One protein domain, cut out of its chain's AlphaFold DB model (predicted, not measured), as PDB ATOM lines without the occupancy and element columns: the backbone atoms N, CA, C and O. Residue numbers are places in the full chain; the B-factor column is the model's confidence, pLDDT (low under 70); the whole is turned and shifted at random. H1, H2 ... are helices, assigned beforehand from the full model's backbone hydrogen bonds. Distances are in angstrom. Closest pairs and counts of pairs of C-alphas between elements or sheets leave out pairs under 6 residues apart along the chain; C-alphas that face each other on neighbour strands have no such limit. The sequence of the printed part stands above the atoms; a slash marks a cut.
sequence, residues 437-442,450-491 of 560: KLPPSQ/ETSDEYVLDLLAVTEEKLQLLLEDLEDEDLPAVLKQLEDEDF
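This is residues 437 to 442 and 450 to 491 of the 560 residues of the protein "coiled-coil domain-containing protein 151" of Geotrypetes seraphini (UniProt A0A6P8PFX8). Two helices meet end to end in a wide L, the long H1 as one arm and the shorter H2 as the other; a short piece without a named element, residues 437 to 442, lies beside H1. The printed part has 48 residues, all helix by class, with H1 then H2 along the chain and no named strand. It is extended, with a radius of gyration of the C-alphas of 15.7 A, and spans 43 by 25 by 14 A, only just flat.

The printed part begins at Lys 437, C-alpha (155.255, 165.827, 128.149). H1, residues 455 to 475, begins at C-alpha (142.036, 163.591, 114.324) and measures 30.2 A. H2, residues 479 to 491, measures 17.9 A and ends at C-alpha (146.640, 187.180, 144.526).

H1 and H2 meet only through their link, a tight one of 3 residues. In both helices every O i to N i+4 pair is within hydrogen-bond range. Residues 470 to 491 stand free, of which 470 to 475 belong to H1 and 479 to 491 to H2.

The two C-alphas farthest apart, of Ser 452 and Asp 488, are 42.8 A apart. Residues 443 to 449 are not printed, and C-alphas 442 and 450 are 21.5 A apart across this cut. Model confidence is under 70 at residues 440 to 442, 450 to 453, 489 and 491.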
ATOM      1  N   LYS A 437     154.493 166.681 129.066       75.25
ATOM      2  CA  LYS A 437     155.255 165.827 128.149       75.25
ATOM      3  C   LYS A 437     154.943 164.365 128.446       75.25
ATOM      4  O   LYS A 437     155.268 163.881 129.522       75.25
ATOM      5  N   LEU A 438     154.348 163.678 127.476       70.75
ATOM      6  CA  LEU A 438     154.119 162.240 127.570       70.75
ATOM      7  C   LEU A 438     155.431 161.471 127.336       70.75
ATOM      8  O   LEU A 438     156.219 161.870 126.469       70.75
ATOM      9  N   PRO A 439     155.668 160.365 128.059       70.25
ATOM     10  CA  PRO A 439     156.713 159.416 127.702       70.25
ATOM     11  C   PRO A 439     156.428 158.806 126.314       70.25
ATOM     12  O   PRO A 439     155.267 158.682 125.920       70.25
ATOM     13  N   PRO A 440     157.461 158.437 125.532       58.00
ATOM     14  CA  PRO A 440     157.270 157.897 124.189       58.00
ATOM     15  C   PRO A 440     156.559 156.537 124.251       58.00
ATOM     16  O   PRO A 440     157.171 155.514 124.558       58.00
ATOM     17  N   SER A 441     155.258 156.531 123.957       54.28
ATOM     18  CA  SER A 441     154.456 155.313 123.829       54.28
ATOM     19  C   SER A 441     154.849 154.552 122.556       54.28
ATOM     20  O   SER A 441     154.950 155.134 121.476       54.28
ATOM     21  N   GLN A 442     155.093 153.243 122.673       50.91
ATOM     22  CA  GLN A 442     155.578 152.377 121.581       50.91
ATOM     23  C   GLN A 442     154.531 152.102 120.484       50.91
ATOM     24  O   GLN A 442     154.861 151.500 119.464       50.91
ATOM     25  N   GLU A 450     145.331 166.719 110.297       63.59
ATOM     26  CA  GLU A 450     144.684 167.679 111.222       63.59
ATOM     27  C   GLU A 450     143.310 168.180 110.730       63.59
ATOM     28  O   GLU A 450     142.508 168.710 111.496       63.59
ATOM     29  N   THR A 451     143.025 168.018 109.437       59.94
ATOM     30  CA  THR A 451     141.771 168.411 108.785       59.94
ATOM     31  C   THR A 451     140.672 167.351 108.849       59.94
ATOM     32  O   THR A 451     139.531 167.647 108.499       59.94
ATOM     33  N   SER A 452     140.989 166.125 109.263       67.12
ATOM     34  CA  SER A 452     140.016 165.040 109.389       67.12
ATOM     35  C   SER A 452     139.269 165.114 110.724       67.12
ATOM     36  O   SER A 452     139.816 165.548 111.735       67.12
ATOM     37  N   ASP A 453     138.018 164.658 110.760       66.56
ATOM     38  CA  ASP A 453     137.284 164.535 112.029       66.56
ATOM     39  C   ASP A 453     137.788 163.360 112.890       66.56
ATOM     40  O   ASP A 453     137.583 163.353 114.101       66.56
ATOM     41  N   GLU A 454     138.523 162.416 112.292       72.38
ATOM     42  CA  GLU A 454     139.204 161.316 112.989       72.38
ATOM     43  C   GLU A 454     140.357 161.819 113.877       72.38
ATOM     44  O   GLU A 454     140.566 161.279 114.961       72.38
ATOM     45  N   TYR A 455     141.008 162.931 113.508       77.62
ATOM     46  CA  TYR A 455     142.036 163.591 114.324       77.62
ATOM     47  C   TYR A 455     141.531 164.006 115.717       77.62
ATOM     48  O   TYR A 455     142.302 164.062 116.672       77.62
ATOM     49  N   VAL A 456     140.228 164.266 115.873       80.12
ATOM     50  CA  VAL A 456     139.639 164.607 117.179       80.12
ATOM     51  C   VAL A 456     139.702 163.423 118.139       80.12
ATOM     52  O   VAL A 456     139.887 163.636 119.332       80.12
ATOM     53  N   LEU A 457     139.563 162.190 117.640       81.62
ATOM     54  CA  LEU A 457     139.642 160.981 118.462       81.62
ATOM     55  C   LEU A 457     141.077 160.724 118.924       81.62
ATOM     56  O   LEU A 457     141.287 160.443 120.102       81.62
ATOM     57  N   ASP A 458     142.053 160.914 118.035       80.50
ATOM     58  CA  ASP A 458     143.476 160.840 118.383       80.50
ATOM     59  C   ASP A 458     143.848 161.923 119.402       80.50
ATOM     60  O   ASP A 458     144.520 161.655 120.400       80.50
ATOM     61  N   LEU A 459     143.354 163.149 119.198       82.12
ATOM     62  CA  LEU A 459     143.547 164.249 120.136       82.12
ATOM     63  C   LEU A 459     142.928 163.929 121.500       82.12
ATOM     64  O   LEU A 459     143.543 164.220 122.523       82.12
ATOM     65  N   LEU A 460     141.746 163.306 121.520       84.75
ATOM     66  CA  LEU A 460     141.071 162.882 122.744       84.75
ATOM     67  C   LEU A 460     141.905 161.826 123.484       84.75
ATOM     68  O   LEU A 460     142.173 162.016 124.669       84.75
ATOM     69  N   ALA A 461     142.405 160.800 122.790       84.69
ATOM     70  CA  ALA A 461     143.276 159.777 123.372       84.69
ATOM     71  C   ALA A 461     144.556 160.383 123.978       84.69
ATOM     72  O   ALA A 461     144.898 160.111 125.127       84.69
ATOM     73  N   VAL A 462     145.211 161.303 123.261       83.00
ATOM     74  CA  VAL A 462     146.395 162.015 123.773       83.00
ATOM     75  C   VAL A 462     146.051 162.887 124.984       83.00
ATOM     76  O   VAL A 462     146.844 162.994 125.921       83.00
ATOM     77  N   THR A 463     144.886 163.546 124.994       84.88
ATOM     78  CA  THR A 463     144.453 164.308 126.176       84.88
ATOM     79  C   THR A 463     144.126 163.424 127.365       84.88
ATOM     80  O   THR A 463     144.398 163.833 128.489       84.88
ATOM     81  N   GLU A 464     143.580 162.232 127.135       85.81
ATOM     82  CA  GLU A 464     143.278 161.260 128.180       85.81
ATOM     83  C   GLU A 464     144.562 160.764 128.851       85.81
ATOM     84  O   GLU A 464     144.674 160.876 130.068       85.81
ATOM     85  N   GLU A 465     145.567 160.343 128.077       84.38
ATOM     86  CA  GLU A 465     146.874 159.924 128.612       84.38
ATOM     87  C   GLU A 465     147.540 161.041 129.433       84.38
ATOM     88  O   GLU A 465     148.088 160.803 130.510       84.38
ATOM     89  N   LYS A 466     147.457 162.295 128.967       83.81
ATOM     90  CA  LYS A 466     148.004 163.451 129.700       83.81
ATOM     91  C   LYS A 466     147.263 163.738 130.996       83.81
ATOM     92  O   LYS A 466     147.889 164.164 131.963       83.81
ATOM     93  N   LEU A 467     145.942 163.573 131.004       85.50
ATOM     94  CA  LEU A 467     145.136 163.749 132.209       85.50
ATOM     95  C   LEU A 467     145.365 162.623 133.211       85.50
ATOM     96  O   LEU A 467     145.376 162.903 134.402       85.50
ATOM     97  N   GLN A 468     145.566 161.388 132.750       86.19
ATOM     98  CA  GLN A 468     145.917 160.259 133.613       86.19
ATOM     99  C   GLN A 468     147.273 160.482 134.286       86.19
ATOM    100  O   GLN A 468     147.355 160.374 135.501       86.19
ATOM    101  N   LEU A 469     148.288 160.925 133.536       84.25
ATOM    102  CA  LEU A 469     149.591 161.274 134.110       84.25
ATOM    103  C   LEU A 469     149.491 162.432 135.118       84.25
ATOM    104  O   LEU A 469     150.080 162.374 136.188       84.25
ATOM    105  N   LEU A 470     148.694 163.462 134.815       83.31
ATOM    106  CA  LEU A 470     148.448 164.559 135.756       83.31
ATOM    107  C   LEU A 470     147.691 164.100 137.012       83.31
ATOM    108  O   LEU A 470     147.897 164.668 138.079       83.31
ATOM    109  N   LEU A 471     146.800 163.114 136.899       82.81
ATOM    110  CA  LEU A 471     146.129 162.526 138.056       82.81
ATOM    111  C   LEU A 471     147.122 161.746 138.920       82.81
ATOM    112  O   LEU A 471     147.135 161.979 140.121       82.81
ATOM    113  N   GLU A 472     147.974 160.910 138.320       84.00
ATOM    114  CA  GLU A 472     149.040 160.181 139.024       84.00
ATOM    115  C   GLU A 472     150.013 161.142 139.735       84.00
ATOM    116  O   GLU A 472     150.301 160.958 140.914       84.00
ATOM    117  N   ASP A 473     150.443 162.221 139.071       78.62
ATOM    118  CA  ASP A 473     151.325 163.244 139.662       78.62
ATOM    119  C   ASP A 473     150.669 163.996 140.841       78.62
ATOM    120  O   ASP A 473     151.362 164.523 141.712       78.62
ATOM    121  N   LEU A 474     149.335 164.083 140.867       77.81
ATOM    122  CA  LEU A 474     148.566 164.771 141.910       77.81
ATOM    123  C   LEU A 474     148.078 163.837 143.028       77.81
ATOM    124  O   LEU A 474     147.529 164.338 144.011       77.81
ATOM    125  N   GLU A 475     148.238 162.515 142.907       76.12
ATOM    126  CA  GLU A 475     147.787 161.550 143.924       76.12
ATOM    127  C   GLU A 475     148.560 161.679 145.248       76.12
ATOM    128  O   GLU A 475     147.982 161.455 146.315       76.12
ATOM    129  N   ASP A 476     149.826 162.105 145.192       70.44
ATOM    130  CA  ASP A 476     150.710 162.255 146.356       70.44
ATOM    131  C   ASP A 476     150.710 163.680 146.966       70.44
ATOM    132  O   ASP A 476     151.349 163.917 147.994       70.44
ATOM    133  N   GLU A 477     149.974 164.631 146.375       71.62
ATOM    134  CA  GLU A 477     149.952 166.051 146.767       71.62
ATOM    135  C   GLU A 477     148.642 166.454 147.483       71.62
ATOM    136  O   GLU A 477     147.533 166.092 147.080       71.62
ATOM    137  N   ASP A 478     148.729 167.276 148.540       76.06
ATOM    138  CA  ASP A 478     147.548 167.780 149.267       76.06
ATOM    139  C   ASP A 478     146.871 168.920 148.481       76.06
ATOM    140  O   ASP A 478     147.127 170.110 148.699       76.06
ATOM    141  N   LEU A 479     145.990 168.556 147.540       71.12
ATOM    142  CA  LEU A 479     145.298 169.478 146.622       71.12
ATOM    143  C   LEU A 479     144.716 170.753 147.278       71.12
ATOM    144  O   LEU A 479     144.871 171.833 146.704       71.12
ATOM    145  N   PRO A 480     144.062 170.715 148.459       75.25
ATOM    146  CA  PRO A 480     143.572 171.916 149.137       75.25
ATOM    147  C   PRO A 480     144.676 172.883 149.589       75.25
ATOM    148  O   PRO A 480     144.430 174.090 149.661       75.25
ATOM    149  N   ALA A 481     145.866 172.380 149.924       74.06
ATOM    150  CA  ALA A 481     147.008 173.203 150.309       74.06
ATOM    151  C   ALA A 481     147.669 173.840 149.078       74.06
ATOM    152  O   ALA A 481     147.927 175.043 149.084       74.06
ATOM    153  N   VAL A 482     147.846 173.066 148.002       72.31
ATOM    154  CA  VAL A 482     148.397 173.545 146.721       72.31
ATOM    155  C   VAL A 482     147.484 174.594 146.079       72.31
ATOM    156  O   VAL A 482     147.953 175.633 145.620       72.31
ATOM    157  N   LEU A 483     146.162 174.390 146.118       74.50
ATOM    158  CA  LEU A 483     145.197 175.374 145.614       74.50
ATOM    159  C   LEU A 483     145.225 176.688 146.405       74.50
ATOM    160  O   LEU A 483     145.117 177.750 145.804       74.50
ATOM    161  N   LYS A 484     145.416 176.641 147.731       77.50
ATOM    162  CA  LYS A 484     145.596 177.863 148.534       77.50
ATOM    163  C   LYS A 484     146.889 178.596 148.194       77.50
ATOM    164  O   LYS A 484     146.875 179.817 148.121       77.50
ATOM    165  N   GLN A 485     147.983 177.868 147.968       73.75
ATOM    166  CA  GLN A 485     149.254 178.467 147.556       73.75
ATOM    167  C   GLN A 485     149.137 179.138 146.185       73.75
ATOM    168  O   GLN A 485     149.570 180.275 146.040       73.75
ATOM    169  N   LEU A 486     148.475 178.498 145.218       73.44
ATOM    170  CA  LEU A 486     148.176 179.096 143.913       73.44
ATOM    171  C   LEU A 486     147.267 180.326 144.029       73.44
ATOM    172  O   LEU A 486     147.525 181.333 143.380       73.44
ATOM    173  N   GLU A 487     146.229 180.285 144.873       74.69
ATOM    174  CA  GLU A 487     145.371 181.450 145.130       74.69
ATOM    175  C   GLU A 487     146.153 182.614 145.754       74.69
ATOM    176  O   GLU A 487     145.944 183.766 145.367       74.69
ATOM    177  N   ASP A 488     147.064 182.328 146.687       73.38
ATOM    178  CA  ASP A 488     147.928 183.328 147.312       73.38
ATOM    179  C   ASP A 488     148.947 183.892 146.301       73.38
ATOM    180  O   ASP A 488     149.134 185.109 146.230       73.38
ATOM    181  N   GLU A 489     149.558 183.052 145.462       69.94
ATOM    182  CA  GLU A 489     150.487 183.458 144.396       69.94
ATOM    183  C   GLU A 489     149.802 184.292 143.306       69.94
ATOM    184  O   GLU A 489     150.300 185.365 142.946       69.94
ATOM    185  N   ASP A 490     148.625 183.879 142.835       71.31
ATOM    186  CA  ASP A 490     147.817 184.640 141.883       71.31
ATOM    187  C   ASP A 490     147.345 185.963 142.501       71.31
ATOM    188  O   ASP A 490     147.353 187.013 141.844       71.31
ATOM    189  N   PHE A 491     146.977 185.965 143.786       66.81
ATOM    190  CA  PHE A 491     146.640 187.180 144.526       66.81
ATOM    191  C   PHE A 491     147.842 188.132 144.621       66.81
ATOM    192  O   PHE A 491     147.691 189.337 144.383       66.81
TER     193      PHE A 491